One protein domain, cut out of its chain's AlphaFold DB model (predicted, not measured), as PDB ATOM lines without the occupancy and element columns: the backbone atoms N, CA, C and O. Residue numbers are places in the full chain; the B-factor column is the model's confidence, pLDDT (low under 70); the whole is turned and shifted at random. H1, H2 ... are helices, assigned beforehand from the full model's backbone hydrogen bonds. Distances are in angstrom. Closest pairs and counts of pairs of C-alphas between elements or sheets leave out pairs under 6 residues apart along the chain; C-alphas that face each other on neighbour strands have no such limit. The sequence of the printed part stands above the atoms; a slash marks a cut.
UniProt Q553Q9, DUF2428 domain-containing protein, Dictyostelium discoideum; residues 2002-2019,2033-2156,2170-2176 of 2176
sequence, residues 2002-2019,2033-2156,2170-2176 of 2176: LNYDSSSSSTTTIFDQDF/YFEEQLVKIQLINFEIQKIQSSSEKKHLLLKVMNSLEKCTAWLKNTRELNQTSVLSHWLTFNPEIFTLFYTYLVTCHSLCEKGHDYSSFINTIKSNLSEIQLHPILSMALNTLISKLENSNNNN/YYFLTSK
ATOM      1  N   LEU A2002     -24.674  -3.018  -3.350       81.08
ATOM      2  CA  LEU A2002     -25.726  -3.947  -3.800       81.08
ATOM      3  C   LEU A2002     -27.129  -3.310  -3.814       81.08
ATOM      4  O   LEU A2002     -28.059  -3.854  -4.420       81.08
ATOM      5  N   ASN A2003     -27.310  -2.159  -3.160       67.35
ATOM      6  CA  ASN A2003     -28.580  -1.431  -3.110       67.35
ATOM      7  C   ASN A2003     -28.770  -0.528  -4.341       67.35
ATOM      8  O   ASN A2003     -28.679   0.687  -4.245       67.35
ATOM      9  N   TYR A2004     -29.077  -1.127  -5.493       56.07
ATOM     10  CA  TYR A2004     -29.756  -0.423  -6.586       56.07
ATOM     11  C   TYR A2004     -31.257  -0.627  -6.388       56.07
ATOM     12  O   TYR A2004     -31.757  -1.732  -6.619       56.07
ATOM     13  N   ASP A2005     -31.959   0.361  -5.843       49.73
ATOM     14  CA  ASP A2005     -33.421   0.359  -5.850       49.73
ATOM     15  C   ASP A2005     -33.892   0.990  -7.158       49.73
ATOM     16  O   ASP A2005     -33.472   2.080  -7.532       49.73
ATOM     17  N   SER A2006     -34.777   0.296  -7.873       46.42
ATOM     18  CA  SER A2006     -35.308   0.753  -9.162       46.42
ATOM     19  C   SER A2006     -36.174   2.017  -9.060       46.42
ATOM     20  O   SER A2006     -36.584   2.553 -10.084       46.42
ATOM     21  N   SER A2007     -36.493   2.480  -7.848       47.39
ATOM     22  CA  SER A2007     -37.301   3.677  -7.590       47.39
ATOM     23  C   SER A2007     -36.493   4.978  -7.550       47.39
ATOM     24  O   SER A2007     -37.074   6.036  -7.778       47.39
ATOM     25  N   SER A2008     -35.179   4.939  -7.299       48.13
ATOM     26  CA  SER A2008     -34.319   6.124  -7.402       48.13
ATOM     27  C   SER A2008     -33.767   6.224  -8.824       48.13
ATOM     28  O   SER A2008     -32.890   5.460  -9.217       48.13
ATOM     29  N   SER A2009     -34.291   7.163  -9.609       45.79
ATOM     30  CA  SER A2009     -34.063   7.327 -11.054       45.79
ATOM     31  C   SER A2009     -32.621   7.649 -11.497       45.79
ATOM     32  O   SER A2009     -32.413   7.939 -12.670       45.79
ATOM     33  N   SER A2010     -31.621   7.614 -10.609       48.51
ATOM     34  CA  SER A2010     -30.256   8.097 -10.880       48.51
ATOM     35  C   SER A2010     -29.132   7.054 -10.808       48.51
ATOM     36  O   SER A2010     -27.983   7.408 -11.053       48.51
ATOM     37  N   THR A2011     -29.402   5.773 -10.531       51.48
ATOM     38  CA  THR A2011     -28.333   4.754 -10.412       51.48
ATOM     39  C   THR A2011     -28.555   3.551 -11.327       51.48
ATOM     40  O   THR A2011     -28.964   2.482 -10.878       51.48
ATOM     41  N   THR A2012     -28.275   3.716 -12.621       60.48
ATOM     42  CA  THR A2012     -28.110   2.601 -13.572       60.48
ATOM     43  C   THR A2012     -26.751   1.937 -13.365       60.48
ATOM     44  O   THR A2012     -25.739   2.634 -13.277       60.48
ATOM     45  N   THR A2013     -26.701   0.605 -13.304       69.31
ATOM     46  CA  THR A2013     -25.427  -0.129 -13.284       69.31
ATOM     47  C   THR A2013     -24.777  -0.112 -14.669       69.31
ATOM     48  O   THR A2013     -25.465   0.058 -15.675       69.31
ATOM     49  N   ILE A2014     -23.464  -0.370 -14.755       73.55
ATOM     50  CA  ILE A2014     -22.775  -0.553 -16.050       73.55
ATOM     51  C   ILE A2014     -23.401  -1.681 -16.893       73.55
ATOM     52  O   ILE A2014     -23.302  -1.670 -18.114       73.55
ATOM     53  N   PHE A2015     -24.091  -2.629 -16.249       81.19
ATOM     54  CA  PHE A2015     -24.782  -3.740 -16.903       81.19
ATOM     55  C   PHE A2015     -26.178  -3.373 -17.440       81.19
ATOM     56  O   PHE A2015     -26.787  -4.191 -18.126       81.19
ATOM     57  N   ASP A2016     -26.688  -2.174 -17.129       74.93
ATOM     58  CA  ASP A2016     -27.947  -1.642 -17.671       74.93
ATOM     59  C   ASP A2016     -27.720  -0.742 -18.906       74.93
ATOM     60  O   ASP A2016     -28.685  -0.328 -19.546       74.93
ATOM     61  N   GLN A2017     -26.463  -0.432 -19.240       71.32
ATOM     62  CA  GLN A2017     -26.075   0.417 -20.370       71.32
ATOM     63  C   GLN A2017     -25.326  -0.399 -21.435       71.32
ATOM     64  O   GLN A2017     -24.658  -1.392 -21.126       71.32
ATOM     65  N   ASP A2018     -25.405   0.038 -22.694       64.77
ATOM     66  CA  ASP A2018     -24.528  -0.477 -23.746       64.77
ATOM     67  C   ASP A2018     -23.083  -0.054 -23.451       64.77
ATOM     68  O   ASP A2018     -22.806   1.103 -23.129       64.77
ATOM     69  N   PHE A2019     -22.145  -1.001 -23.527       60.74
ATOM     70  CA  PHE A2019     -20.751  -0.743 -23.181       60.74
ATOM     71  C   PHE A2019     -20.104   0.281 -24.135       60.74
ATOM     72  O   PHE A2019     -19.871  -0.025 -25.305       60.74
ATOM     73  N   TYR A2033      -4.454   5.386  -2.971       67.46
ATOM     74  CA  TYR A2033      -3.608   4.199  -3.157       67.46
ATOM     75  C   TYR A2033      -3.711   3.137  -2.035       67.46
ATOM     76  O   TYR A2033      -2.884   2.224  -1.994       67.46
ATOM     77  N   PHE A2034      -4.682   3.217  -1.114       73.93
ATOM     78  CA  PHE A2034      -4.791   2.299   0.031       73.93
ATOM     79  C   PHE A2034      -6.125   1.580   0.207       73.93
ATOM     80  O   PHE A2034      -6.159   0.617   0.985       73.93
ATOM     81  N   GLU A2035      -7.156   1.980  -0.532       76.10
ATOM     82  CA  GLU A2035      -8.448   1.299  -0.564       76.10
ATOM     83  C   GLU A2035      -8.293  -0.104  -1.176       76.10
ATOM     84  O   GLU A2035      -7.811  -0.255  -2.298       76.10
ATOM     85  N   GLU A2036      -8.685  -1.155  -0.448       78.56
ATOM     86  CA  GLU A2036      -8.652  -2.534  -0.946       78.56
ATOM     87  C   GLU A2036     -10.070  -3.089  -1.045       78.56
ATOM     88  O   GLU A2036     -10.497  -3.938  -0.258       78.56
ATOM     89  N   GLN A2037     -10.798  -2.637  -2.069       81.11
ATOM     90  CA  GLN A2037     -12.192  -3.033  -2.277       81.11
ATOM     91  C   GLN A2037     -12.374  -4.554  -2.257       81.11
ATOM     92  O   GLN A2037     -13.267  -5.048  -1.573       81.11
ATOM     93  N   LEU A2038     -11.492  -5.321  -2.910       83.60
ATOM     94  CA  LEU A2038     -11.571  -6.785  -2.904       83.60
ATOM     95  C   LEU A2038     -11.360  -7.414  -1.520       83.60
ATOM     96  O   LEU A2038     -12.024  -8.403  -1.209       83.60
ATOM     97  N   VAL A2039     -10.479  -6.857  -0.684       81.60
ATOM     98  CA  VAL A2039     -10.268  -7.336   0.695       81.60
ATOM     99  C   VAL A2039     -11.489  -7.033   1.551       81.60
ATOM    100  O   VAL A2039     -11.975  -7.908   2.265       81.60
ATOM    101  N   LYS A2040     -12.042  -5.824   1.430       85.45
ATOM    102  CA  LYS A2040     -13.274  -5.451   2.128       85.45
ATOM    103  C   LYS A2040     -14.455  -6.326   1.692       85.45
ATOM    104  O   LYS A2040     -15.191  -6.811   2.546       85.45
ATOM    105  N   ILE A2041     -14.587  -6.616   0.391       88.11
ATOM    106  CA  ILE A2041     -15.587  -7.554  -0.154       88.11
ATOM    107  C   ILE A2041     -15.431  -8.939   0.474       88.11
ATOM    108  O   ILE A2041     -16.422  -9.540   0.885       88.11
ATOM    109  N   GLN A2042     -14.201  -9.447   0.544       85.86
ATOM    110  CA  GLN A2042     -13.876 -10.739   1.141       85.86
ATOM    111  C   GLN A2042     -14.280 -10.806   2.621       85.86
ATOM    112  O   GLN A2042     -15.026 -11.703   3.011       85.86
ATOM    113  N   LEU A2043     -13.842  -9.836   3.424       84.86
ATOM    114  CA  LEU A2043     -14.095  -9.803   4.866       84.86
ATOM    115  C   LEU A2043     -15.581  -9.654   5.192       84.86
ATOM    116  O   LEU A2043     -16.112 -10.417   5.993       84.86
ATOM    117  N   ILE A2044     -16.288  -8.748   4.516       88.19
ATOM    118  CA  ILE A2044     -17.733  -8.576   4.713       88.19
ATOM    119  C   ILE A2044     -18.486  -9.872   4.400       88.19
ATOM    120  O   ILE A2044     -19.376 -10.282   5.143       88.19
ATOM    121  N   ASN A2045     -18.129 -10.544   3.307       88.23
ATOM    122  CA  ASN A2045     -18.799 -11.774   2.902       88.23
ATOM    123  C   ASN A2045     -18.514 -12.956   3.831       88.23
ATOM    124  O   ASN A2045     -19.412 -13.766   4.084       88.23
ATOM    125  N   PHE A2046     -17.312 -13.010   4.408       83.64
ATOM    126  CA  PHE A2046     -16.997 -13.947   5.480       83.64
ATOM    127  C   PHE A2046     -17.936 -13.776   6.678       83.64
ATOM    128  O   PHE A2046     -18.451 -14.766   7.203       83.64
ATOM    129  N   GLU A2047     -18.236 -12.533   7.057       83.82
ATOM    130  CA  GLU A2047     -19.185 -12.248   8.135       83.82
ATOM    131  C   GLU A2047     -20.637 -12.554   7.743       83.82
ATOM    132  O   GLU A2047     -21.365 -13.187   8.508       83.82
ATOM    133  N   ILE A2048     -21.065 -12.220   6.519       85.96
ATOM    134  CA  ILE A2048     -22.410 -12.554   6.010       85.96
ATOM    135  C   ILE A2048     -22.678 -14.066   6.060       85.96
ATOM    136  O   ILE A2048     -23.803 -14.504   6.341       85.96
ATOM    137  N   GLN A2049     -21.658 -14.888   5.799       83.71
ATOM    138  CA  GLN A2049     -21.787 -16.342   5.843       83.71
ATOM    139  C   GLN A2049     -22.134 -16.855   7.250       83.71
ATOM    140  O   GLN A2049     -22.891 -17.822   7.368       83.71
ATOM    141  N   LYS A2050     -21.616 -16.211   8.300       81.63
ATOM    142  CA  LYS A2050     -21.841 -16.573   9.706       81.63
ATOM    143  C   LYS A2050     -23.202 -16.081  10.251       81.63
ATOM    144  O   LYS A2050     -23.679 -16.634  11.239       81.63
ATOM    145  N   ILE A2051     -23.849 -15.095   9.614       81.21
ATOM    146  CA  ILE A2051     -25.202 -14.618   9.980       81.21
ATOM    147  C   ILE A2051     -26.243 -15.734   9.751       81.21
ATOM    148  O   ILE A2051     -26.312 -16.316   8.659       81.21
ATOM    149  N   GLN A2052     -27.073 -16.009  10.770       74.38
ATOM    150  CA  GLN A2052     -28.184 -16.973  10.697       74.38
ATOM    151  C   GLN A2052     -29.192 -16.613   9.591       74.38
ATOM    152  O   GLN A2052     -29.326 -15.457   9.195       74.38
ATOM    153  N   SER A2053     -29.901 -17.617   9.074       68.61
ATOM    154  CA  SER A2053     -30.822 -17.468   7.946       68.61
ATOM    155  C   SER A2053     -31.978 -16.503   8.263       68.61
ATOM    156  O   SER A2053     -32.879 -16.817   9.038       68.61
ATOM    157  N   SER A2054     -31.962 -15.313   7.653       72.25
ATOM    158  CA  SER A2054     -33.016 -14.292   7.769       72.25
ATOM    159  C   SER A2054     -33.802 -14.130   6.460       72.25
ATOM    160  O   SER A2054     -33.337 -14.505   5.377       72.25
ATOM    161  N   SER A2055     -35.011 -13.564   6.536       77.55
ATOM    162  CA  SER A2055     -35.804 -13.170   5.358       77.55
ATOM    163  C   SER A2055     -35.031 -12.233   4.427       77.55
ATOM    164  O   SER A2055     -35.088 -12.361   3.206       77.55
ATOM    165  N   GLU A2056     -34.254 -11.333   5.013       78.91
ATOM    166  CA  GLU A2056     -33.426 -10.333   4.357       78.91
ATOM    167  C   GLU A2056     -32.274 -10.996   3.601       78.91
ATOM    168  O   GLU A2056     -32.004 -10.632   2.458       78.91
ATOM    169  N   LYS A2057     -31.651 -12.037   4.177       82.73
ATOM    170  CA  LYS A2057     -30.613 -12.841   3.510       82.73
ATOM    171  C   LYS A2057     -31.162 -13.533   2.258       82.73
ATOM    172  O   LYS A2057     -30.493 -13.546   1.227       82.73
ATOM    173  N   LYS A2058     -32.400 -14.041   2.316       83.38
ATOM    174  CA  LYS A2058     -33.090 -14.643   1.157       83.38
ATOM    175  C   LYS A2058     -33.425 -13.614   0.079       83.38
ATOM    176  O   LYS A2058     -33.205 -13.883  -1.100       83.38
ATOM    177  N   HIS A2059     -33.920 -12.439   0.468       83.55
ATOM    178  CA  HIS A2059     -34.184 -11.347  -0.472       83.55
ATOM    179  C   HIS A2059     -32.890 -10.869  -1.148       83.55
ATOM    180  O   HIS A2059     -32.841 -10.690  -2.365       83.55
ATOM    181  N   LEU A2060     -31.819 -10.710  -0.367       87.20
ATOM    182  CA  LEU A2060     -30.509 -10.335  -0.879       87.20
ATOM    183  C   LEU A2060     -29.944 -11.404  -1.819       87.20
ATOM    184  O   LEU A2060     -29.430 -11.054  -2.877       87.20
ATOM    185  N   LEU A2061     -30.088 -12.691  -1.483       88.91
ATOM    186  CA  LEU A2061     -29.684 -13.793  -2.357       88.91
ATOM    187  C   LEU A2061     -30.385 -13.690  -3.714       88.91
ATOM    188  O   LEU A2061     -29.711 -13.723  -4.737       88.91
ATOM    189  N   LEU A2062     -31.706 -13.492  -3.726       87.34
ATOM    190  CA  LEU A2062     -32.468 -13.332  -4.965       87.34
ATOM    191  C   LEU A2062     -31.982 -12.116  -5.776       87.34
ATOM    192  O   LEU A2062     -31.784 -12.219  -6.984       87.34
ATOM    193  N   LYS A2063     -31.724 -10.979  -5.115       86.88
ATOM    194  CA  LYS A2063     -31.208  -9.758  -5.761       86.88
ATOM    195  C   LYS A2063     -29.820  -9.971  -6.373       86.88
ATOM    196  O   LYS A2063     -29.582  -9.559  -7.510       86.88
ATOM    197  N   VAL A2064     -28.914 -10.632  -5.649       90.41
ATOM    198  CA  VAL A2064     -27.554 -10.938  -6.117       90.41
ATOM    199  C   VAL A2064     -27.585 -11.964  -7.248       90.41
ATOM    200  O   VAL A2064     -26.886 -11.772  -8.237       90.41
ATOM    201  N   MET A2065     -28.423 -13.001  -7.157       90.85
ATOM    202  CA  MET A2065     -28.620 -13.976  -8.235       90.85
ATOM    203  C   MET A2065     -29.124 -13.293  -9.510       90.85
ATOM    204  O   MET A2065     -28.504 -13.450 -10.558       90.85
ATOM    205  N   ASN A2066     -30.157 -12.451  -9.415       89.17
ATOM    206  CA  ASN A2066     -30.662 -11.686 -10.557       89.17
ATOM    207  C   ASN A2066     -29.585 -10.756 -11.146       89.17
ATOM    208  O   ASN A2066     -29.466 -10.630 -12.362       89.17
ATOM    209  N   SER A2067     -28.776 -10.113 -10.298       88.98
ATOM    210  CA  SER A2067     -27.678  -9.241 -10.741       88.98
ATOM    211  C   SER A2067     -26.552 -10.030 -11.415       88.98
ATOM    212  O   SER A2067     -25.965  -9.554 -12.382       88.98
ATOM    213  N   LEU A2068     -26.276 -11.252 -10.952       89.89
ATOM    214  CA  LEU A2068     -25.293 -12.155 -11.549       89.89
ATOM    215  C   LEU A2068     -25.787 -12.715 -12.892       89.89
ATOM    216  O   LEU A2068     -25.020 -12.769 -13.852       89.89
ATOM    217  N   GLU A2069     -27.068 -13.071 -13.008       90.25
ATOM    218  CA  GLU A2069     -27.686 -13.441 -14.289       90.25
ATOM    219  C   GLU A2069     -27.634 -12.279 -15.283       90.25
ATOM    220  O   GLU A2069     -27.165 -12.470 -16.403       90.25
ATOM    221  N   LYS A2070     -28.005 -11.063 -14.860       89.26
ATOM    222  CA  LYS A2070     -27.872  -9.846 -15.675       89.26
ATOM    223  C   LYS A2070     -26.429  -9.585 -16.095       89.26
ATOM    224  O   LYS A2070     -26.177  -9.369 -17.270       89.26
ATOM    225  N   CYS A2071     -25.481  -9.640 -15.160       89.70
ATOM    226  CA  CYS A2071     -24.060  -9.432 -15.435       89.70
ATOM    227  C   CYS A2071     -23.531 -10.457 -16.444       89.70
ATOM    228  O   CYS A2071     -22.865 -10.083 -17.404       89.70
ATOM    229  N   THR A2072     -23.841 -11.742 -16.268       91.48
ATOM    230  CA  THR A2072     -23.367 -12.794 -17.180       91.48
ATOM    231  C   THR A2072     -24.048 -12.722 -18.546       91.48
ATOM    232  O   THR A2072     -23.378 -12.925 -19.557       91.48
ATOM    233  N   ALA A2073     -25.334 -12.367 -18.600       89.34
ATOM    234  CA  ALA A2073     -26.042 -12.097 -19.848       89.34
ATOM    235  C   ALA A2073     -25.467 -10.866 -20.564       89.34
ATOM    236  O   ALA A2073     -25.217 -10.922 -21.761       89.34
ATOM    237  N   TRP A2074     -25.177  -9.788 -19.834       89.57
ATOM    238  CA  TRP A2074     -24.522  -8.596 -20.371       89.57
ATOM    239  C   TRP A2074     -23.116  -8.909 -20.879       89.57
ATOM    240  O   TRP A2074     -22.757  -8.467 -21.962       89.57
ATOM    241  N   LEU A2075     -22.330  -9.720 -20.162       86.85
ATOM    242  CA  LEU A2075     -21.003 -10.152 -20.609       86.85
ATOM    243  C   LEU A2075     -21.087 -10.972 -21.904       86.85
ATOM    244  O   LEU A2075     -20.280 -10.764 -22.811       86.85
ATOM    245  N   LYS A2076     -22.076 -11.868 -22.008       86.08
ATOM    246  CA  LYS A2076     -22.346 -12.633 -23.230       86.08
ATOM    247  C   LYS A2076     -22.763 -11.716 -24.380       86.08
ATOM    248  O   LYS A2076     -22.097 -11.722 -25.408       86.08
ATOM    249  N   ASN A2077     -23.775 -10.873 -24.178       83.30
ATOM    250  CA  ASN A2077     -24.291  -9.949 -25.190       83.30
ATOM    251  C   ASN A2077     -23.223  -8.949 -25.644       83.30
ATOM    252  O   ASN A2077     -23.019  -8.766 -26.836       83.30
ATOM    253  N   THR A2078     -22.492  -8.338 -24.707       78.91
ATOM    254  CA  THR A2078     -21.415  -7.383 -25.011       78.91
ATOM    255  C   THR A2078     -20.330  -8.051 -25.829       78.91
ATOM    256  O   THR A2078     -19.802  -7.445 -26.756       78.91
ATOM    257  N   ARG A2079     -20.003  -9.312 -25.534       74.74
ATOM    258  CA  ARG A2079     -19.046 -10.061 -26.338       74.74
ATOM    259  C   ARG A2079     -19.592 -10.455 -27.707       74.74
ATOM    260  O   ARG A2079     -18.840 -10.389 -28.670       74.74
ATOM    261  N   GLU A2080     -20.856 -10.854 -27.802       75.04
ATOM    262  CA  GLU A2080     -21.520 -11.177 -29.071       75.04
ATOM    263  C   GLU A2080     -21.611  -9.948 -29.990       75.04
ATOM    264  O   GLU A2080     -21.287 -10.036 -31.171       75.04
ATOM    265  N   LEU A2081     -21.945  -8.782 -29.431       67.94
ATOM    266  CA  LEU A2081     -21.959  -7.493 -30.128       67.94
ATOM    267  C   LEU A2081     -20.555  -7.051 -30.561       67.94
ATOM    268  O   LEU A2081     -20.384  -6.478 -31.634       67.94
ATOM    269  N   ASN A2082     -19.541  -7.349 -29.745       62.05
ATOM    270  CA  ASN A2082     -18.153  -6.952 -29.971       62.05
ATOM    271  C   ASN A2082     -17.265  -8.098 -30.482       62.05
ATOM    272  O   ASN A2082     -16.051  -8.049 -30.274       62.05
ATOM    273  N   GLN A2083     -17.821  -9.105 -31.171       54.29
ATOM    274  CA  GLN A2083     -17.039 -10.219 -31.743       54.29
ATOM    275  C   GLN A2083     -15.922  -9.739 -32.679       54.29
ATOM    276  O   GLN A2083     -14.884 -10.385 -32.791       54.29
ATOM    277  N   THR A2084     -16.126  -8.596 -33.338       42.40
ATOM    278  CA  THR A2084     -15.143  -7.946 -34.215       42.40
ATOM    279  C   THR A2084     -14.204  -7.003 -33.470       42.40
ATOM    280  O   THR A2084     -13.165  -6.619 -34.014       42.40
ATOM    281  N   SER A2085     -14.537  -6.610 -32.235       48.89
ATOM    282  CA  SER A2085     -13.638  -5.802 -31.429       48.89
ATOM    283  C   SER A2085     -12.451  -6.672 -31.036       48.89
ATOM    284  O   SER A2085     -12.591  -7.772 -30.507       48.89
ATOM    285  N   VAL A2086     -11.265  -6.135 -31.284       48.72
ATOM    286  CA  VAL A2086      -9.941  -6.746 -31.122       48.72
ATOM    287  C   VAL A2086      -9.682  -7.346 -29.722       48.72
ATOM    288  O   VAL A2086      -8.676  -8.012 -29.493       48.72
ATOM    289  N   LEU A2087     -10.566  -7.113 -28.752       50.99
ATOM    290  CA  LEU A2087     -10.303  -7.315 -27.340       50.99
ATOM    291  C   LEU A2087     -11.407  -8.149 -26.680       50.99
ATOM    292  O   LEU A2087     -12.311  -7.621 -26.043       50.99
ATOM    293  N   SER A2088     -11.296  -9.473 -26.734       53.76
ATOM    294  CA  SER A2088     -12.041 -10.350 -25.813       53.76
ATOM    295  C   SER A2088     -11.481 -10.320 -24.380       53.76
ATOM    296  O   SER A2088     -12.167 -10.725 -23.446       53.76
ATOM    297  N   HIS A2089     -10.250  -9.827 -24.188       57.10
ATOM    298  CA  HIS A2089      -9.511  -9.968 -22.930       57.10
ATOM    299  C   HIS A2089      -9.831  -8.885 -21.890       57.10
ATOM    300  O   HIS A2089      -9.708  -9.160 -20.709       57.10
ATOM    301  N   TRP A2090     -10.268  -7.679 -22.270       64.55
ATOM    302  CA  TRP A2090     -10.396  -6.565 -21.312       64.55
ATOM    303  C   TRP A2090     -11.639  -6.647 -20.407       64.55
ATOM    304  O   TRP A2090     -11.616  -6.089 -19.314       64.55
ATOM    305  N   LEU A2091     -12.703  -7.358 -20.815       72.73
ATOM    306  CA  LEU A2091     -13.997  -7.389 -20.108       72.73
ATOM    307  C   LEU A2091     -13.847  -7.728 -18.621       72.73
ATOM    308  O   LEU A2091     -14.392  -7.046 -17.762       72.73
ATOM    309  N   THR A2092     -13.076  -8.772 -18.312       75.07
ATOM    310  CA  THR A2092     -12.859  -9.223 -16.929       75.07
ATOM    311  C   THR A2092     -11.619  -8.618 -16.277       75.07
ATOM    312  O   THR A2092     -11.280  -8.985 -15.159       75.07
ATOM    313  N   PHE A2093     -10.954  -7.684 -16.956       78.21
ATOM    314  CA  PHE A2093      -9.777  -6.968 -16.465       78.21
ATOM    315  C   PHE A2093     -10.037  -5.462 -16.299       78.21
ATOM    316  O   PHE A2093      -9.177  -4.744 -15.796       78.21
ATOM    317  N   ASN A2094     -11.231  -4.981 -16.662       77.43
ATOM    318  CA  ASN A2094     -11.703  -3.649 -16.315       77.43
ATOM    319  C   ASN A2094     -12.072  -3.605 -14.815       77.43
ATOM    320  O   ASN A2094     -12.911  -4.405 -14.397       77.43
ATOM    321  N   PRO A2095     -11.501  -2.683 -14.017       79.02
ATOM    322  CA  PRO A2095     -11.807  -2.499 -12.596       79.02
ATOM    323  C   PRO A2095     -13.291  -2.489 -12.220       79.02
ATOM    324  O   PRO A2095     -13.679  -3.144 -11.252       79.02
ATOM    325  N   GLU A2096     -14.122  -1.769 -12.973       77.48
ATOM    326  CA  GLU A2096     -15.536  -1.559 -12.651       77.48
ATOM    327  C   GLU A2096     -16.337  -2.846 -12.850       77.48
ATOM    328  O   GLU A2096     -17.105  -3.256 -11.980       77.48
ATOM    329  N   ILE A2097     -16.081  -3.541 -13.962       84.14
ATOM    330  CA  ILE A2097     -16.709  -4.828 -14.277       84.14
ATOM    331  C   ILE A2097     -16.183  -5.914 -13.335       84.14
ATOM    332  O   ILE A2097     -16.964  -6.662 -12.748       84.14
ATOM    333  N   PHE A2098     -14.858  -5.996 -13.170       87.03
ATOM    334  CA  PHE A2098     -14.192  -7.009 -12.357       87.03
ATOM    335  C   PHE A2098     -14.641  -6.942 -10.899       87.03
ATOM    336  O   PHE A2098     -15.020  -7.968 -10.335       87.03
ATOM    337  N   THR A2099     -14.651  -5.751 -10.298       87.15
ATOM    338  CA  THR A2099     -14.990  -5.584  -8.879       87.15
ATOM    339  C   THR A2099     -16.461  -5.893  -8.614       87.15
ATOM    340  O   THR A2099     -16.764  -6.625  -7.670       87.15
ATOM    341  N   LEU A2100     -17.381  -5.421  -9.466       87.86
ATOM    342  CA  LEU A2100     -18.809  -5.738  -9.337       87.86
ATOM    343  C   LEU A2100     -19.072  -7.235  -9.531       87.86
ATOM    344  O   LEU A2100     -19.747  -7.859  -8.712       87.86
ATOM    345  N   PHE A2101     -18.497  -7.842 -10.571       90.20
ATOM    346  CA  PHE A2101     -18.691  -9.265 -10.841       90.20
ATOM    347  C   PHE A2101     -18.095 -10.145  -9.734       90.20
ATOM    348  O   PHE A2101     -18.740 -11.091  -9.279       90.20
ATOM    349  N   TYR A2102     -16.906  -9.797  -9.233       90.10
ATOM    350  CA  TYR A2102     -16.300 -10.455  -8.076       90.10
ATOM    351  C   TYR A2102     -17.187 -10.335  -6.832       90.10
ATOM    352  O   TYR A2102     -17.439 -11.339  -6.160       90.10
ATOM    353  N   THR A2103     -17.723  -9.138  -6.570       90.77
ATOM    354  CA  THR A2103     -18.666  -8.892  -5.470       90.77
ATOM    355  C   THR A2103     -19.871  -9.816  -5.575       90.77
ATOM    356  O   THR A2103     -20.196 -10.495  -4.603       90.77
ATOM    357  N   TYR A2104     -20.503  -9.915  -6.747       91.76
ATOM    358  CA  TYR A2104     -21.663 -10.784  -6.937       91.76
ATOM    359  C   TYR A2104     -21.328 -12.268  -6.743       91.76
ATOM    360  O   TYR A2104     -22.084 -12.968  -6.072       91.76
ATOM    361  N   LEU A2105     -20.190 -12.752  -7.253       89.67
ATOM    362  CA  LEU A2105     -19.773 -14.151  -7.090       89.67
ATOM    363  C   LEU A2105     -19.531 -14.521  -5.622       89.67
ATOM    364  O   LEU A2105     -20.079 -15.512  -5.132       89.67
ATOM    365  N   VAL A2106     -18.729 -13.722  -4.912       88.79
ATOM    366  CA  VAL A2106     -18.369 -13.983  -3.508       88.79
ATOM    367  C   VAL A2106     -19.576 -13.798  -2.587       88.79
ATOM    368  O   VAL A2106     -19.778 -14.588  -1.661       88.79
ATOM    369  N   THR A2107     -20.432 -12.816  -2.876       90.42
ATOM    370  CA  THR A2107     -21.659 -12.588  -2.105       90.42
ATOM    371  C   THR A2107     -22.682 -13.691  -2.332       90.42
ATOM    372  O   THR A2107     -23.209 -14.239  -1.366       90.42
ATOM    373  N   CYS A2108     -22.898 -14.115  -3.579       89.67
ATOM    374  CA  CYS A2108     -23.756 -15.260  -3.873       89.67
ATOM    375  C   CYS A2108     -23.255 -16.513  -3.145       89.67
ATOM    376  O   CYS A2108     -24.032 -17.197  -2.482       89.67
ATOM    377  N   HIS A2109     -21.942 -16.771  -3.181       87.76
ATOM    378  CA  HIS A2109     -21.343 -17.898  -2.468       87.76
ATOM    379  C   HIS A2109     -21.654 -17.854  -0.971       87.76
ATOM    380  O   HIS A2109     -21.995 -18.884  -0.388       87.76
ATOM    381  N   SER A2110     -21.562 -16.683  -0.351       86.41
ATOM    382  CA  SER A2110     -21.756 -16.505   1.093       86.41
ATOM    383  C   SER A2110     -23.223 -16.615   1.518       86.41
ATOM    384  O   SER A2110     -23.511 -17.060   2.631       86.41
ATOM    385  N   LEU A2111     -24.154 -16.277   0.620       87.84
ATOM    386  CA  LEU A2111     -25.597 -16.298   0.867       87.84
ATOM    387  C   LEU A2111     -26.265 -17.656   0.602       87.84
ATOM    388  O   LEU A2111     -27.277 -17.950   1.232       87.84
ATOM    389  N   CYS A2112     -25.733 -18.486  -0.301       83.70
ATOM    390  CA  CYS A2112     -26.352 -19.770  -0.654       83.70
ATOM    391  C   CYS A2112     -26.320 -20.795   0.499       83.70
ATOM    392  O   CYS A2112     -25.257 -21.119   1.045       83.70
ATOM    393  N   GLU A2113     -27.493 -21.352   0.812       75.38
ATOM    394  CA  GLU A2113     -27.720 -22.366   1.851       75.38
ATOM    395  C   GLU A2113     -27.777 -23.785   1.255       75.38
ATOM    396  O   GLU A2113     -28.087 -23.974   0.080       75.38
ATOM    397  N   LYS A2114     -27.466 -24.804   2.067       70.21
ATOM    398  CA  LYS A2114     -27.549 -26.215   1.646       70.21
ATOM    399  C   LYS A2114     -29.017 -26.660   1.568       70.21
ATOM    400  O   LYS A2114     -29.775 -26.390   2.493       70.21
ATOM    401  N   GLY A2115     -29.390 -27.394   0.517       68.77
ATOM    402  CA  GLY A2115     -30.712 -28.017   0.345       68.77
ATOM    403  C   GLY A2115     -31.659 -27.326  -0.646       68.77
ATOM    404  O   GLY A2115     -32.738 -27.851  -0.909       68.77
ATOM    405  N   HIS A2116     -31.273 -26.185  -1.221       72.75
ATOM    406  CA  HIS A2116     -32.009 -25.539  -2.313       72.75
ATOM    407  C   HIS A2116     -31.484 -26.007  -3.679       72.75
ATOM    408  O   HIS A2116     -30.274 -26.163  -3.854       72.75
ATOM    409  N   ASP A2117     -32.391 -26.214  -4.641       80.03
ATOM    410  CA  ASP A2117     -32.023 -26.552  -6.018       80.03
ATOM    411  C   ASP A2117     -31.666 -25.283  -6.801       80.03
ATOM    412  O   ASP A2117     -32.525 -24.464  -7.129       80.03
ATOM    413  N   TYR A2118     -30.377 -25.131  -7.099       86.16
ATOM    414  CA  TYR A2118     -29.828 -24.022  -7.883       86.16
ATOM    415  C   TYR A2118     -29.478 -24.431  -9.324       86.16
ATOM    416  O   TYR A2118     -28.768 -23.703 -10.019       86.16
ATOM    417  N   SER A2119     -29.936 -25.597  -9.791       82.69
ATOM    418  CA  SER A2119     -29.520 -26.170 -11.076       82.69
ATOM    419  C   SER A2119     -29.792 -25.258 -12.279       82.69
ATOM    420  O   SER A2119     -28.899 -25.080 -13.110       82.69
ATOM    421  N   SER A2120     -30.967 -24.620 -12.369       85.55
ATOM    422  CA  SER A2120     -31.286 -23.725 -13.495       85.55
ATOM    423  C   SER A2120     -30.387 -22.485 -13.523       85.55
ATOM    424  O   SER A2120     -29.905 -22.095 -14.587       85.55
ATOM    425  N   PHE A2121     -30.107 -21.909 -12.355       89.07
ATOM    426  CA  PHE A2121     -29.239 -20.747 -12.187       89.07
ATOM    427  C   PHE A2121     -27.793 -21.065 -12.584       89.07
ATOM    428  O   PHE A2121     -27.188 -20.356 -13.390       89.07
ATOM    429  N   ILE A2122     -27.255 -22.188 -12.092       86.81
ATOM    430  CA  ILE A2122     -25.910 -22.657 -12.449       86.81
ATOM    431  C   ILE A2122     -25.807 -22.886 -13.956       86.81
ATOM    432  O   ILE A2122     -24.835 -22.457 -14.573       86.81
ATOM    433  N   ASN A2123     -26.802 -23.548 -14.553       88.13
ATOM    434  CA  ASN A2123     -26.814 -23.821 -15.986       88.13
ATOM    435  C   ASN A2123     -26.869 -22.528 -16.809       88.13
ATOM    436  O   ASN A2123     -26.184 -22.432 -17.823       88.13
ATOM    437  N   THR A2124     -27.609 -21.519 -16.346       91.35
ATOM    438  CA  THR A2124     -27.691 -20.201 -16.996       91.35
ATOM    439  C   THR A2124     -26.346 -19.477 -16.952       91.35
ATOM    440  O   THR A2124     -25.840 -19.066 -17.993       91.35
ATOM    441  N   ILE A2125     -25.701 -19.403 -15.784       90.51
ATOM    442  CA  ILE A2125     -24.380 -18.770 -15.636       90.51
ATOM    443  C   ILE A2125     -23.313 -19.509 -16.445       90.51
ATOM    444  O   ILE A2125     -22.549 -18.876 -17.174       90.51
ATOM    445  N   LYS A2126     -23.265 -20.845 -16.352       87.40
ATOM    446  CA  LYS A2126     -22.323 -21.668 -17.128       87.40
ATOM    447  C   LYS A2126     -22.540 -21.481 -18.628       87.40
ATOM    448  O   LYS A2126     -21.563 -21.351 -19.356       87.40
ATOM    449  N   SER A2127     -23.793 -21.431 -19.081       89.39
ATOM    450  CA  SER A2127     -24.139 -21.167 -20.482       89.39
ATOM    451  C   SER A2127     -23.643 -19.789 -20.927       89.39
ATOM    452  O   SER A2127     -22.941 -19.686 -21.933       89.39
ATOM    453  N   ASN A2128     -23.915 -18.749 -20.135       91.06
ATOM    454  CA  ASN A2128     -23.530 -17.375 -20.452       91.06
ATOM    455  C   ASN A2128     -22.009 -17.162 -20.488       91.06
ATOM    456  O   ASN A2128     -21.509 -16.407 -21.316       91.06
ATOM    457  N   LEU A2129     -21.267 -17.840 -19.610       88.66
ATOM    458  CA  LEU A2129     -19.813 -17.696 -19.487       88.66
ATOM    459  C   LEU A2129     -19.014 -18.740 -20.276       88.66
ATOM    460  O   LEU A2129     -17.790 -18.650 -20.295       88.66
ATOM    461  N   SER A2130     -19.673 -19.714 -20.912       83.85
ATOM    462  CA  SER A2130     -19.036 -20.888 -21.539       83.85
ATOM    463  C   SER A2130     -17.898 -20.539 -22.495       83.85
ATOM    464  O   SER A2130     -16.902 -21.255 -22.568       83.85
ATOM    465  N   GLU A2131     -18.015 -19.411 -23.186       76.13
ATOM    466  CA  GLU A2131     -17.008 -18.972 -24.135       76.13
ATOM    467  C   GLU A2131     -16.096 -17.855 -23.571       76.13
ATOM    468  O   GLU A2131     -15.107 -17.519 -24.226       76.13
ATOM    469  N   ILE A2132     -16.422 -17.222 -22.431       80.37
ATOM    470  CA  ILE A2132     -15.801 -15.970 -21.943       80.37
ATOM    471  C   ILE A2132     -14.539 -16.262 -21.125       80.37
ATOM    472  O   ILE A2132     -14.560 -17.028 -20.163       80.37
ATOM    473  N   GLN A2133     -13.429 -15.599 -21.456       75.14
ATOM    474  CA  GLN A2133     -12.182 -15.737 -20.705       75.14
ATOM    475  C   GLN A2133     -12.242 -14.917 -19.408       75.14
ATOM    476  O   GLN A2133     -12.259 -13.685 -19.419       75.14
ATOM    477  N   LEU A2134     -12.291 -15.621 -18.278       82.44
ATOM    478  CA  LEU A2134     -12.337 -15.022 -16.947       82.44
ATOM    479  C   LEU A2134     -10.934 -14.837 -16.370       82.44
ATOM    480  O   LEU A2134     -10.090 -15.731 -16.482       82.44
ATOM    481  N   HIS A2135     -10.726 -13.734 -15.647       83.34
ATOM    482  CA  HIS A2135      -9.582 -13.595 -14.749       83.34
ATOM    483  C   HIS A2135      -9.497 -14.819 -13.808       83.34
ATOM    484  O   HIS A2135     -10.530 -15.239 -13.273       83.34
ATOM    485  N   PRO A2136      -8.307 -15.384 -13.531       80.49
ATOM    486  CA  PRO A2136      -8.158 -16.571 -12.681       80.49
ATOM    487  C   PRO A2136      -8.845 -16.471 -11.313       80.49
ATOM    488  O   PRO A2136      -9.464 -17.430 -10.871       80.49
ATOM    489  N   ILE A2137      -8.813 -15.296 -10.681       82.59
ATOM    490  CA  ILE A2137      -9.551 -15.007  -9.434       82.59
ATOM    491  C   ILE A2137     -11.069 -15.172  -9.603       82.59
ATOM    492  O   ILE A2137     -11.709 -15.790  -8.756       82.59
ATOM    493  N   LEU A2138     -11.651 -14.657 -10.692       86.39
ATOM    494  CA  LEU A2138     -13.081 -14.807 -10.983       86.39
ATOM    495  C   LEU A2138     -13.424 -16.258 -11.312       86.39
ATOM    496  O   LEU A2138     -14.415 -16.775 -10.812       86.39
ATOM    497  N   SER A2139     -12.584 -16.933 -12.101       83.92
ATOM    498  CA  SER A2139     -12.738 -18.361 -12.405       83.92
ATOM    499  C   SER A2139     -12.687 -19.208 -11.132       83.92
ATOM    500  O   SER A2139     -13.532 -20.074 -10.920       83.92
ATOM    501  N   MET A2140     -11.752 -18.908 -10.228       81.75
ATOM    502  CA  MET A2140     -11.658 -19.550  -8.921       81.75
ATOM    503  C   MET A2140     -12.918 -19.287  -8.090       81.75
ATOM    504  O   MET A2140     -13.523 -20.240  -7.604       81.75
ATOM    505  N   ALA A2141     -13.363 -18.033  -7.968       83.83
ATOM    506  CA  ALA A2141     -14.584 -17.689  -7.239       83.83
ATOM    507  C   ALA A2141     -15.824 -18.398  -7.821       83.83
ATOM    508  O   ALA A2141     -16.617 -18.970  -7.073       83.83
ATOM    509  N   LEU A2142     -15.947 -18.437  -9.150       86.80
ATOM    510  CA  LEU A2142     -17.036 -19.086  -9.876       86.80
ATOM    511  C   LEU A2142     -17.039 -20.606  -9.690       86.80
ATOM    512  O   LEU A2142     -18.056 -21.166  -9.292       86.80
ATOM    513  N   ASN A2143     -15.916 -21.279  -9.943       84.84
ATOM    514  CA  ASN A2143     -15.806 -22.731  -9.771       84.84
ATOM    515  C   ASN A2143     -16.112 -23.132  -8.334       84.84
ATOM    516  O   ASN A2143     -16.738 -24.160  -8.081       84.84
ATOM    517  N   THR A2144     -15.718 -22.290  -7.385       81.41
ATOM    518  CA  THR A2144     -15.953 -22.583  -5.984       81.41
ATOM    519  C   THR A2144     -17.410 -22.354  -5.579       81.41
ATOM    520  O   THR A2144     -17.982 -23.188  -4.874       81.41
ATOM    521  N   LEU A2145     -18.057 -21.298  -6.088       84.81
ATOM    522  CA  LEU A2145     -19.509 -21.128  -6.017       84.81
ATOM    523  C   LEU A2145     -20.229 -22.355  -6.591       84.81
ATOM    524  O   LEU A2145     -21.018 -22.973  -5.884       84.81
ATOM    525  N   ILE A2146     -19.892 -22.764  -7.815       85.16
ATOM    526  CA  ILE A2146     -20.477 -23.934  -8.485       85.16
ATOM    527  C   ILE A2146     -20.302 -25.190  -7.631       85.16
ATOM    528  O   ILE A2146     -21.283 -25.873  -7.363       85.16
ATOM    529  N   SER A2147     -19.093 -25.461  -7.130       82.46
ATOM    530  CA  SER A2147     -18.832 -26.645  -6.304       82.46
ATOM    531  C   SER A2147     -19.675 -26.668  -5.021       82.46
ATOM    532  O   SER A2147     -20.167 -27.721  -4.617       82.46
ATOM    533  N   LYS A2148     -19.898 -25.506  -4.387       80.01
ATOM    534  CA  LYS A2148     -20.755 -25.387  -3.200       80.01
ATOM    535  C   LYS A2148     -22.217 -25.676  -3.546       80.01
ATOM    536  O   LYS A2148     -22.885 -26.367  -2.778       80.01
ATOM    537  N   LEU A2149     -22.696 -25.179  -4.685       81.56
ATOM    538  CA  LEU A2149     -24.072 -25.384  -5.136       81.56
ATOM    539  C   LEU A2149     -24.319 -26.815  -5.647       81.56
ATOM    540  O   LEU A2149     -25.363 -27.390  -5.368       81.56
ATOM    541  N   GLU A2150     -23.355 -27.446  -6.317       79.72
ATOM    542  CA  GLU A2150     -23.454 -28.850  -6.751       79.72
ATOM    543  C   GLU A2150     -23.422 -29.814  -5.555       79.72
ATOM    544  O   GLU A2150     -24.231 -30.741  -5.468       79.72
ATOM    545  N   ASN A2151     -22.558 -29.553  -4.567       72.31
ATOM    546  CA  ASN A2151     -22.515 -30.323  -3.320       72.31
ATOM    547  C   ASN A2151     -23.777 -30.141  -2.455       72.31
ATOM    548  O   ASN A2151     -24.061 -30.988  -1.605       72.31
ATOM    549  N   SER A2152     -24.538 -29.059  -2.650       66.10
ATOM    550  CA  SER A2152     -25.860 -28.887  -2.031       66.10
ATOM    551  C   SER A2152     -26.864 -29.919  -2.562       66.10
ATOM    552  O   SER A2152     -27.610 -30.488  -1.768       66.10
ATOM    553  N   ASN A2153     -26.823 -30.238  -3.861       60.95
ATOM    554  CA  ASN A2153     -27.753 -31.183  -4.493       60.95
ATOM    555  C   ASN A2153     -27.426 -32.661  -4.190       60.95
ATOM    556  O   ASN A2153     -28.333 -33.489  -4.119       60.95
ATOM    557  N   ASN A2154     -26.151 -33.008  -3.974       57.83
ATOM    558  CA  ASN A2154     -25.719 -34.405  -3.793       57.83
ATOM    559  C   ASN A2154     -25.848 -34.953  -2.356       57.83
ATOM    560  O   ASN A2154     -25.698 -36.155  -2.142       57.83
ATOM    561  N   ASN A2155     -26.143 -34.117  -1.357       50.12
ATOM    562  CA  ASN A2155     -26.047 -34.501   0.059       50.12
ATOM    563  C   ASN A2155     -27.273 -35.216   0.658       50.12
ATOM    564  O   ASN A2155     -27.381 -35.309   1.878       50.12
ATOM    565  N   ASN A2156     -28.145 -35.819  -0.155       52.35
ATOM    566  CA  ASN A2156     -29.172 -36.718   0.389       52.35
ATOM    567  C   ASN A2156     -28.629 -38.074   0.879       52.35
ATOM    568  O   ASN A2156     -29.395 -38.816   1.478       52.35
ATOM    569  N   TYR A2170      -9.990 -19.318   0.205       48.27
ATOM    570  CA  TYR A2170     -10.793 -18.312  -0.512       48.27
ATOM    571  C   TYR A2170     -10.238 -16.892  -0.350       48.27
ATOM    572  O   TYR A2170     -10.267 -16.110  -1.300       48.27
ATOM    573  N   TYR A2171      -9.734 -16.573   0.846       52.24
ATOM    574  CA  TYR A2171      -9.335 -15.229   1.252       52.24
ATOM    575  C   TYR A2171      -7.824 -15.024   1.113       52.24
ATOM    576  O   TYR A2171      -7.120 -14.706   2.064       52.24
ATOM    577  N   PHE A2172      -7.290 -15.257  -0.086       58.00
ATOM    578  CA  PHE A2172      -5.847 -15.158  -0.346       58.00
ATOM    579  C   PHE A2172      -5.283 -13.734  -0.183       58.00
ATOM    580  O   PHE A2172      -4.066 -13.580  -0.100       58.00
ATOM    581  N   LEU A2173      -6.138 -12.701  -0.157       59.28
ATOM    582  CA  LEU A2173      -5.713 -11.313   0.050       59.28
ATOM    583  C   LEU A2173      -5.662 -10.913   1.533       59.28
ATOM    584  O   LEU A2173      -5.026  -9.905   1.848       59.28
ATOM    585  N   THR A2174      -6.290 -11.689   2.422       53.27
ATOM    586  CA  THR A2174      -6.245 -11.496   3.878       53.27
ATOM    587  C   THR A2174      -5.210 -12.432   4.497       53.27
ATOM    588  O   THR A2174      -5.124 -13.607   4.139       53.27
ATOM    589  N   SER A2175      -4.433 -11.930   5.450       48.70
ATOM    590  CA  SER A2175      -3.552 -12.747   6.284       48.70
ATOM    591  C   SER A2175      -4.364 -13.701   7.168       48.70
ATOM    592  O   SER A2175      -5.378 -13.281   7.713       48.70
ATOM    593  N   LYS A2176      -3.914 -14.952   7.354       37.86
ATOM    594  CA  LYS A2176      -4.353 -15.763   8.513       37.86
ATOM    595  C   LYS A2176      -4.035 -15.036   9.813       37.86
ATOM    596  O   LYS A2176      -4.741 -15.295  10.811       37.86
TER     597      LYS A2176
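AT A GLANCE: This is residues 2002 to 2019, 2033 to 2156 and 2170 to 2176 of the 2176 residues of the protein "DUF2428 domain-containing protein" of Dictyostelium discoideum (UniProt Q553Q9). A four-helix bundle runs up and down, with H3 in the core: H2 and H5 pack on H3, and H4 packs on part of H2, closing the bundle only loosely toward H5. A fifth helix, H1, packs on H3 away from H4, and residues 2005 to 2010 of the long opening stretch stick out from the body. The printed part has 149 residues with five named helices, H1 to H5 in order along the chain, and no named strand; the class is all helix. It is compact, with a radius of gyration of the C-alphas of 15.8 A, and spans 46 by 39 by 38 A.

HOW THE PARTS SIT: H2, residues 2055 to 2081, is the longest helix. It touches H3, residues 2095 to 2111, at a steep tilt of 38 degrees, opposite ways, as a helical hairpin; their closest C-alphas, of Leu 2061 and Leu 2111, are 5.8 A apart. With residues 2065 to 2076 alone, H2 touches H4, residues 2119 to 2129, at a shallow tilt of 32 degrees, the same way; the closest C-alphas are those of Lys 2076 and Asn 2128, 5.6 A. H3 is the hub, touching three helices. It touches H5, residues 2136 to 2154, at a shallow tilt of 21 degrees, the same way, with the C-alphas of His 2109 and Leu 2145 closest at 5.1 A. It also touches H1, residues 2037 to 2050, at a shallow tilt of 11 degrees, the same way, with the C-alphas of Gln 2049 and Ser 2110 closest at 4.8 A. H4 and H5 are close but not clearly touching, opposite ways, with the closest C-alphas, of Ile 2122 and Ile 2146, 6.8 A apart. H2 and H5 are apart, and so are H1 and H2. Every O i to N i+4 pair is within hydrogen-bond range in H2, H3 and H4; in H1 it is 9 of 10 and in H5 14 of 15.

IN THESE COORDINATES: H2 measures 38.5 A from first to last C-alpha, with C-alpha 2055 at (-35.804, -13.170, 5.358) and C-alpha 2081 at (-21.959, -7.493, -30.128). H5 measures 26.6 A and ends at C-alpha 2154, (-25.719, -34.405, -3.793). H3 measures 23.7 A, H1 20.5 A and H4 15.4 A.

THE WHOLE: The C-alphas farthest apart, of Tyr 2033 and Asn 2156, are 48.4 A apart. Residues 2020 to 2032 and 2157 to 2169 are cut out, with C-alpha gaps of 26.8 A and 26.0 A. The link from H2 to H3, 13 residues, is long. The mean pLDDT of the printed part is 76.5; residues under 70 include 2003 to 2013, 2081 to 2090 and 2170 to 2176, the last of these being the chain's last residue.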